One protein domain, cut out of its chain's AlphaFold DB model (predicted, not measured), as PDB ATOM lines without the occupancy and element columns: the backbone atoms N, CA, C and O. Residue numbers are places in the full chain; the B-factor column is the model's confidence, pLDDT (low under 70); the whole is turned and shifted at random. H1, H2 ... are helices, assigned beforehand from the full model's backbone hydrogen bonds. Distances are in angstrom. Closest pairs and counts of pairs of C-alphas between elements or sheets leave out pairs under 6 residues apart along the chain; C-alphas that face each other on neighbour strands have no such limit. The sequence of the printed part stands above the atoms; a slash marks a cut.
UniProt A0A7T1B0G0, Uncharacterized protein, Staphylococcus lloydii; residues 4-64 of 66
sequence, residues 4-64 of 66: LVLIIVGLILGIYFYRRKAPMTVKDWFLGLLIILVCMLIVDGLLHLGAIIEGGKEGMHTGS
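AT A GLANCE: This is residues 4 to 64 of the 66 residues of an uncharacterized protein of Staphylococcus lloydii (UniProt A0A7T1B0G0). A short helix, H1, and a much longer one, H2, run side by side in a loose J; the chain folds back between them, and residues 44 to 64, of which 44 to 63 belong to H2, stick out as a long arm. The printed part has 61 residues, H1 then H2, and no named strand: all helix. It is extended, with a radius of gyration of the C-alphas of 17.7 A, and spans 60 by 18 by 11 A.

HOW THE PARTS SIT: Start at H1, residues 4 to 18, and go on to H2, residues 26 to 63. They are close but not clearly touching; look at their closest C-alphas, Val 9 and Cys 39, 7.4 A apart. They run opposite ways at a shallow tilt of 19 degrees. In H1 and H2 every O i to N i+4 pair is within hydrogen-bond range.

IN THESE COORDINATES: Find C-alpha 4 at (-35.171, -33.811, -15.056); from there H1 runs 20.5 A to Tyr 18. H2 runs 55.9 A from C-alpha 26 at (-5.045, -31.890, -10.872) to C-alpha 63 at (-57.131, -11.494, -11.513).

THE WHOLE: The C-alphas farthest apart, Pro 23 and Ser 64, are 60.4 A apart. The printed part has no cut, and the link is short. Look for pLDDT under 70 at residues 20 to 24 and 47 to 64.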
ATOM      1  N   LEU A   4     -35.826 -34.341 -13.860       76.81
ATOM      2  CA  LEU A   4     -35.171 -33.811 -15.056       76.81
ATOM      3  C   LEU A   4     -33.825 -33.131 -14.772       76.81
ATOM      4  O   LEU A   4     -32.882 -33.315 -15.535       76.81
ATOM      5  N   VAL A   5     -33.697 -32.390 -13.668       75.62
ATOM      6  CA  VAL A   5     -32.452 -31.693 -13.308       75.62
ATOM      7  C   VAL A   5     -31.344 -32.699 -12.999       75.62
ATOM      8  O   VAL A   5     -30.221 -32.544 -13.471       75.62
ATOM      9  N   LEU A   6     -31.670 -33.771 -12.274       77.31
ATOM     10  CA  LEU A   6     -30.717 -34.838 -11.955       77.31
ATOM     11  C   LEU A   6     -30.265 -35.589 -13.214       77.31
ATOM     12  O   LEU A   6     -29.082 -35.891 -13.353       77.31
ATOM     13  N   ILE A   7     -31.185 -35.831 -14.154       85.12
ATOM     14  CA  ILE A   7     -30.875 -36.463 -15.446       85.12
ATOM     15  C   ILE A   7     -29.931 -35.576 -16.270       85.12
ATOM     16  O   ILE A   7     -28.938 -36.068 -16.802       85.12
ATOM     17  N   ILE A   8     -30.196 -34.267 -16.339       82.56
ATOM     18  CA  ILE A   8     -29.360 -33.310 -17.079       82.56
ATOM     19  C   ILE A   8     -27.953 -33.230 -16.470       82.56
ATOM     20  O   ILE A   8     -26.965 -33.353 -17.193       82.56
ATOM     21  N   VAL A   9     -27.846 -33.087 -15.146       81.19
ATOM     22  CA  VAL A   9     -26.550 -33.034 -14.449       81.19
ATOM     23  C   VAL A   9     -25.776 -34.347 -14.625       81.19
ATOM     24  O   VAL A   9     -24.580 -34.323 -14.921       81.19
ATOM     25  N   GLY A  10     -26.459 -35.491 -14.518       83.75
ATOM     26  CA  GLY A  10     -25.871 -36.812 -14.736       83.75
ATOM     27  C   GLY A  10     -25.345 -37.010 -16.158       83.75
ATOM     28  O   GLY A  10     -24.249 -37.539 -16.331       83.75
ATOM     29  N   LEU A  11     -26.067 -36.533 -17.177       85.88
ATOM     30  CA  LEU A  11     -25.617 -36.579 -18.573       85.88
ATOM     31  C   LEU A  11     -24.397 -35.688 -18.820       85.88
ATOM     32  O   LEU A  11     -23.460 -36.120 -19.490       85.88
ATOM     33  N   ILE A  12     -24.370 -34.474 -18.259       82.00
ATOM     34  CA  ILE A  12     -23.231 -33.552 -18.394       82.00
ATOM     35  C   ILE A  12     -21.974 -34.170 -17.774       82.00
ATOM     36  O   ILE A  12     -20.928 -34.221 -18.422       82.00
ATOM     37  N   LEU A  13     -22.085 -34.695 -16.550       79.75
ATOM     38  CA  LEU A  13     -20.985 -35.382 -15.873       79.75
ATOM     39  C   LEU A  13     -20.572 -36.653 -16.624       79.75
ATOM     40  O   LEU A  13     -19.384 -36.879 -16.840       79.75
ATOM     41  N   GLY A  14     -21.537 -37.453 -17.077       82.56
ATOM     42  CA  GLY A  14     -21.297 -38.681 -17.830       82.56
ATOM     43  C   GLY A  14     -20.535 -38.432 -19.129       82.56
ATOM     44  O   GLY A  14     -19.524 -39.080 -19.374       82.56
ATOM     45  N   ILE A  15     -20.947 -37.444 -19.930       81.50
ATOM     46  CA  ILE A  15     -20.251 -37.053 -21.167       81.50
ATOM     47  C   ILE A  15     -18.854 -36.510 -20.858       81.50
ATOM     48  O   ILE A  15     -17.891 -36.817 -21.568       81.50
ATOM     49  N   TYR A  16     -18.736 -35.719 -19.793       75.31
ATOM     50  CA  TYR A  16     -17.470 -35.145 -19.369       75.31
ATOM     51  C   TYR A  16     -16.452 -36.223 -18.981       75.31
ATOM     52  O   TYR A  16     -15.314 -36.168 -19.442       75.31
ATOM     53  N   PHE A  17     -16.857 -37.237 -18.211       72.88
ATOM     54  CA  PHE A  17     -16.001 -38.378 -17.880       72.88
ATOM     55  C   PHE A  17     -15.778 -39.315 -19.076       72.88
ATOM     56  O   PHE A  17     -14.654 -39.761 -19.284       72.88
ATOM     57  N   TYR A  18     -16.795 -39.561 -19.906       77.69
ATOM     58  CA  TYR A  18     -16.702 -40.446 -21.073       77.69
ATOM     59  C   TYR A  18     -15.704 -39.948 -22.127       77.69
ATOM     60  O   TYR A  18     -14.992 -40.736 -22.747       77.69
ATOM     61  N   ARG A  19     -15.605 -38.627 -22.332       71.44
ATOM     62  CA  ARG A  19     -14.637 -38.042 -23.276       71.44
ATOM     63  C   ARG A  19     -13.207 -37.979 -22.737       71.44
ATOM     64  O   ARG A  19     -12.297 -37.685 -23.518       71.44
ATOM     65  N   ARG A  20     -12.969 -38.255 -21.453       65.88
ATOM     66  CA  ARG A  20     -11.611 -38.262 -20.899       65.88
ATOM     67  C   ARG A  20     -10.902 -39.564 -21.248       65.88
ATOM     68  O   ARG A  20     -11.196 -40.616 -20.696       65.88
ATOM     69  N   LYS A  21      -9.917 -39.468 -22.141       64.94
ATOM     70  CA  LYS A  21      -8.959 -40.552 -22.425       64.94
ATOM     71  C   LYS A  21      -7.660 -40.446 -21.614       64.94
ATOM     72  O   LYS A  21      -6.866 -41.377 -21.632       64.94
ATOM     73  N   ALA A  22      -7.437 -39.322 -20.931       66.88
ATOM     74  CA  ALA A  22      -6.230 -39.048 -20.158       66.88
ATOM     75  C   ALA A  22      -6.478 -39.228 -18.647       66.88
ATOM     76  O   ALA A  22      -7.586 -38.930 -18.182       66.88
ATOM     77  N   PRO A  23      -5.472 -39.691 -17.878       65.88
ATOM     78  CA  PRO A  23      -5.567 -39.775 -16.426       65.88
ATOM     79  C   PRO A  23      -5.864 -38.394 -15.832       65.88
ATOM     80  O   PRO A  23      -5.407 -37.373 -16.339       65.88
ATOM     81  N   MET A  24      -6.670 -38.373 -14.772       65.50
ATOM     82  CA  MET A  24      -7.202 -37.153 -14.170       65.50
ATOM     83  C   MET A  24      -6.072 -36.287 -13.604       65.50
ATOM     84  O   MET A  24      -5.568 -36.537 -12.512       65.50
ATOM     85  N   THR A  25      -5.671 -35.261 -14.352       71.44
ATOM     86  CA  THR A  25      -4.695 -34.276 -13.887       71.44
ATOM     87  C   THR A  25      -5.340 -33.357 -12.852       71.44
ATOM     88  O   THR A  25      -6.538 -33.082 -12.909       71.44
ATOM     89  N   VAL A  26      -4.550 -32.804 -11.928       71.56
ATOM     90  CA  VAL A  26      -5.045 -31.890 -10.872       71.56
ATOM     91  C   VAL A  26      -5.834 -30.707 -11.464       71.56
ATOM     92  O   VAL A  26      -6.853 -30.290 -10.921       71.56
ATOM     93  N   LYS A  27      -5.427 -30.224 -12.646       71.94
ATOM     94  CA  LYS A  27      -6.127 -29.172 -13.404       71.94
ATOM     95  C   LYS A  27      -7.519 -29.606 -13.884       71.94
ATOM     96  O   LYS A  27      -8.457 -28.820 -13.816       71.94
ATOM     97  N   ASP A  28      -7.672 -30.857 -14.314       73.06
ATOM     98  CA  ASP A  28      -8.961 -31.422 -14.730       73.06
ATOM     99  C   ASP A  28      -9.896 -31.662 -13.539       73.06
ATOM    100  O   ASP A  28     -11.117 -31.687 -13.696       73.06
ATOM    101  N   TRP A  29      -9.344 -31.850 -12.340       75.56
ATOM    102  CA  TRP A  29     -10.127 -31.941 -11.111       75.56
ATOM    103  C   TRP A  29     -10.739 -30.584 -10.743       75.56
ATOM    104  O   TRP A  29     -11.948 -30.498 -10.529       75.56
ATOM    105  N   PHE A  30      -9.947 -29.507 -10.805       78.88
ATOM    106  CA  PHE A  30     -10.454 -28.138 -10.643       78.88
ATOM    107  C   PHE A  30     -11.488 -27.759 -11.707       78.88
ATOM    108  O   PHE A  30     -12.485 -27.117 -11.385       78.88
ATOM    109  N   LEU A  31     -11.298 -28.190 -12.959       78.50
ATOM    110  CA  LEU A  31     -12.270 -27.946 -14.026       78.50
ATOM    111  C   LEU A  31     -13.607 -28.659 -13.753       78.50
ATOM    112  O   LEU A  31     -14.665 -28.080 -13.976       78.50
ATOM    113  N   GLY A  32     -13.568 -29.883 -13.217       76.94
ATOM    114  CA  GLY A  32     -14.767 -30.600 -12.771       76.94
ATOM    115  C   GLY A  32     -15.492 -29.883 -11.629       76.94
ATOM    116  O   GLY A  32     -16.713 -29.752 -11.660       76.94
ATOM    117  N   LEU A  33     -14.742 -29.354 -10.660       82.19
ATOM    118  CA  LEU A  33     -15.276 -28.566  -9.543       82.19
ATOM    119  C   LEU A  33     -15.945 -27.270 -10.027       82.19
ATOM    120  O   LEU A  33     -17.026 -26.912  -9.563       82.19
ATOM    121  N   LEU A  34     -15.344 -26.613 -11.020       83.12
ATOM    122  CA  LEU A  34     -15.901 -25.422 -11.657       83.12
ATOM    123  C   LEU A  34     -17.198 -25.734 -12.419       83.12
ATOM    124  O   LEU A  34     -18.155 -24.972 -12.324       83.12
ATOM    125  N   ILE A  35     -17.273 -26.872 -13.117       81.44
ATOM    126  CA  ILE A  35     -18.503 -27.318 -13.794       81.44
ATOM    127  C   ILE A  35     -19.629 -27.555 -12.779       81.44
ATOM    128  O   ILE A  35     -20.753 -27.117 -13.012       81.44
ATOM    129  N   ILE A  36     -19.333 -28.183 -11.636       83.12
ATOM    130  CA  ILE A  36     -20.318 -28.389 -10.559       83.12
ATOM    131  C   ILE A  36     -20.829 -27.043 -10.028       83.12
ATOM    132  O   ILE A  36     -22.040 -26.868  -9.879       83.12
ATOM    133  N   LEU A  37     -19.929 -26.080  -9.799       85.44
ATOM    134  CA  LEU A  37     -20.280 -24.735  -9.340       85.44
ATOM    135  C   LEU A  37     -21.212 -24.017 -10.333       85.44
ATOM    136  O   LEU A  37     -22.231 -23.452  -9.937       85.44
ATOM    137  N   VAL A  38     -20.894 -24.075 -11.629       83.94
ATOM    138  CA  VAL A  38     -21.718 -23.476 -12.690       83.94
ATOM    139  C   VAL A  38     -23.080 -24.167 -12.782       83.94
ATOM    140  O   VAL A  38     -24.096 -23.487 -12.895       83.94
ATOM    141  N   CYS A  39     -23.138 -25.496 -12.673       81.38
ATOM    142  CA  CYS A  39     -24.407 -26.223 -12.641       81.38
ATOM    143  C   CYS A  39     -25.282 -25.805 -11.451       81.38
ATOM    144  O   CYS A  39     -26.476 -25.600 -11.642       81.38
ATOM    145  N   MET A  40     -24.711 -25.642 -10.252       81.56
ATOM    146  CA  MET A  40     -25.461 -25.158  -9.085       81.56
ATOM    147  C   MET A  40     -26.024 -23.753  -9.311       81.56
ATOM    148  O   MET A  40     -27.207 -23.542  -9.069       81.56
ATOM    149  N   LEU A  41     -25.220 -22.828  -9.849       84.25
ATOM    150  CA  LEU A  41     -25.668 -21.473 -10.193       84.25
ATOM    151  C   LEU A  41     -26.801 -21.468 -11.226       84.25
ATOM    152  O   LEU A  41     -27.761 -20.715 -11.091       84.25
ATOM    153  N   ILE A  42     -26.710 -22.318 -12.252       81.81
ATOM    154  CA  ILE A  42     -27.755 -22.438 -13.276       81.81
ATOM    155  C   ILE A  42     -29.042 -23.001 -12.670       81.81
ATOM    156  O   ILE A  42     -30.122 -22.514 -12.990       81.81
ATOM    157  N   VAL A  43     -28.949 -24.016 -11.807       76.94
ATOM    158  CA  VAL A  43     -30.119 -24.616 -11.149       76.94
ATOM    159  C   VAL A  43     -30.786 -23.622 -10.205       76.94
ATOM    160  O   VAL A  43     -32.008 -23.505 -10.233       76.94
ATOM    161  N   ASP A  44     -30.005 -22.885  -9.419       80.94
ATOM    162  CA  ASP A  44     -30.503 -21.842  -8.522       80.94
ATOM    163  C   ASP A  44     -31.197 -20.716  -9.307       80.94
ATOM    164  O   ASP A  44     -32.353 -20.379  -9.043       80.94
ATOM    165  N   GLY A  45     -30.559 -20.244 -10.384       79.00
ATOM    166  CA  GLY A  45     -31.140 -19.257 -11.293       79.00
ATOM    167  C   GLY A  45     -32.413 -19.747 -11.991       79.00
ATOM    168  O   GLY A  45     -33.388 -19.004 -12.085       79.00
ATOM    169  N   LEU A  46     -32.451 -21.003 -12.449       74.75
ATOM    170  CA  LEU A  46     -33.642 -21.603 -13.062       74.75
ATOM    171  C   LEU A  46     -34.781 -21.806 -12.058       74.75
ATOM    172  O   LEU A  46     -35.937 -21.623 -12.430       74.75
ATOM    173  N   LEU A  47     -34.485 -22.164 -10.806       69.88
ATOM    174  CA  LEU A  47     -35.489 -22.267  -9.742       69.88
ATOM    175  C   LEU A  47     -36.103 -20.899  -9.435       69.88
ATOM    176  O   LEU A  47     -37.326 -20.787  -9.351       69.88
ATOM    177  N   HIS A  48     -35.277 -19.854  -9.348       68.81
ATOM    178  CA  HIS A  48     -35.746 -18.480  -9.168       68.81
ATOM    179  C   HIS A  48     -36.603 -17.998 -10.348       68.81
ATOM    180  O   HIS A  48     -37.677 -17.436 -10.146       68.81
ATOM    181  N   LEU A  49     -36.171 -18.245 -11.587       66.00
ATOM    182  CA  LEU A  49     -36.936 -17.874 -12.783       66.00
ATOM    183  C   LEU A  49     -38.240 -18.670 -12.905       66.00
ATOM    184  O   LEU A  49     -39.266 -18.104 -13.274       66.00
ATOM    185  N   GLY A  50     -38.222 -19.959 -12.561       62.97
ATOM    186  CA  GLY A  50     -39.416 -20.799 -12.502       62.97
ATOM    187  C   GLY A  50     -40.441 -20.253 -11.511       62.97
ATOM    188  O   GLY A  50     -41.601 -20.100 -11.877       62.97
ATOM    189  N   ALA A  51     -40.002 -19.853 -10.315       63.19
ATOM    190  CA  ALA A  51     -40.865 -19.240  -9.306       63.19
ATOM    191  C   ALA A  51     -41.458 -17.890  -9.759       63.19
ATOM    192  O   ALA A  51     -42.618 -17.604  -9.468       63.19
ATOM    193  N   ILE A  52     -40.707 -17.075 -10.511       65.12
ATOM    194  CA  ILE A  52     -41.213 -15.812 -11.086       65.12
ATOM    195  C   ILE A  52     -42.264 -16.083 -12.170       65.12
ATOM    196  O   ILE A  52     -43.306 -15.429 -12.203       65.12
ATOM    197  N   ILE A  53     -42.011 -17.047 -13.060       64.44
ATOM    198  CA  ILE A  53     -42.944 -17.417 -14.134       64.44
ATOM    199  C   ILE A  53     -44.219 -18.032 -13.550       64.44
ATOM    200  O   ILE A  53     -45.320 -17.718 -14.001       64.44
ATOM    201  N   GLU A  54     -44.088 -18.891 -12.542       68.25
ATOM    202  CA  GLU A  54     -45.208 -19.553 -11.876       68.25
ATOM    203  C   GLU A  54     -46.039 -18.556 -11.059       68.25
ATOM    204  O   GLU A  54     -47.253 -18.489 -11.253       68.25
ATOM    205  N   GLY A  55     -45.390 -17.670 -10.295       65.25
ATOM    206  CA  GLY A  55     -46.058 -16.575  -9.585       65.25
ATOM    207  C   GLY A  55     -46.751 -15.574 -10.520       65.25
ATOM    208  O   GLY A  55     -47.850 -15.103 -10.226       65.25
ATOM    209  N   GLY A  56     -46.175 -15.292 -11.694       66.44
ATOM    210  CA  GLY A  56     -46.834 -14.493 -12.733       66.44
ATOM    211  C   GLY A  56     -48.078 -15.178 -13.311       66.44
ATOM    212  O   GLY A  56     -49.103 -14.532 -13.537       66.44
ATOM    213  N   LYS A  57     -48.026 -16.502 -13.498       61.34
ATOM    214  CA  LYS A  57     -49.143 -17.296 -14.026       61.34
ATOM    215  C   LYS A  57     -50.298 -17.419 -13.022       61.34
ATOM    216  O   LYS A  57     -51.459 -17.334 -13.423       61.34
ATOM    217  N   GLU A  58     -50.004 -17.560 -11.730       64.81
ATOM    218  CA  GLU A  58     -51.010 -17.574 -10.654       64.81
ATOM    219  C   GLU A  58     -51.647 -16.193 -10.417       64.81
ATOM    220  O   GLU A  58     -52.860 -16.099 -10.195       64.81
ATOM    221  N   GLY A  59     -50.872 -15.110 -10.547       59.53
ATOM    222  CA  GLY A  59     -51.382 -13.737 -10.472       59.53
ATOM    223  C   GLY A  59     -52.419 -13.420 -11.559       59.53
ATOM    224  O   GLY A  59     -53.443 -12.797 -11.279       59.53
ATOM    225  N   MET A  60     -52.218 -13.922 -12.781       58.25
ATOM    226  CA  MET A  60     -53.177 -13.762 -13.884       58.25
ATOM    227  C   MET A  60     -54.453 -14.599 -13.702       58.25
ATOM    228  O   MET A  60     -55.544 -14.140 -14.037       58.25
ATOM    229  N   HIS A  61     -54.346 -15.808 -13.143       55.44
ATOM    230  CA  HIS A  61     -55.509 -16.662 -12.868       55.44
ATOM    231  C   HIS A  61     -56.398 -16.116 -11.741       55.44
ATOM    232  O   HIS A  61     -57.618 -16.290 -11.776       55.44
ATOM    233  N   THR A  62     -55.808 -15.428 -10.762       54.28
ATOM    234  CA  THR A  62     -56.546 -14.827  -9.639       54.28
ATOM    235  C   THR A  62     -57.171 -13.478 -10.021       54.28
ATOM    236  O   THR A  62     -58.246 -13.145  -9.533       54.28
ATOM    237  N   GLY A  63     -56.572 -12.739 -10.964       50.53
ATOM    238  CA  GLY A  63     -57.131 -11.494 -11.513       50.53
ATOM    239  C   GLY A  63     -58.323 -11.667 -12.468       50.53
ATOM    240  O   GLY A  63     -59.006 -10.693 -12.756       50.53
ATOM    241  N   SER A  64     -58.610 -12.887 -12.941       46.50
ATOM    242  CA  SER A  64     -59.733 -13.176 -13.854       46.50
ATOM    243  C   SER A  64     -61.037 -13.586 -13.141       46.50
ATOM    244  O   SER A  64     -62.011 -13.934 -13.810       46.50
TER     245      SER A  64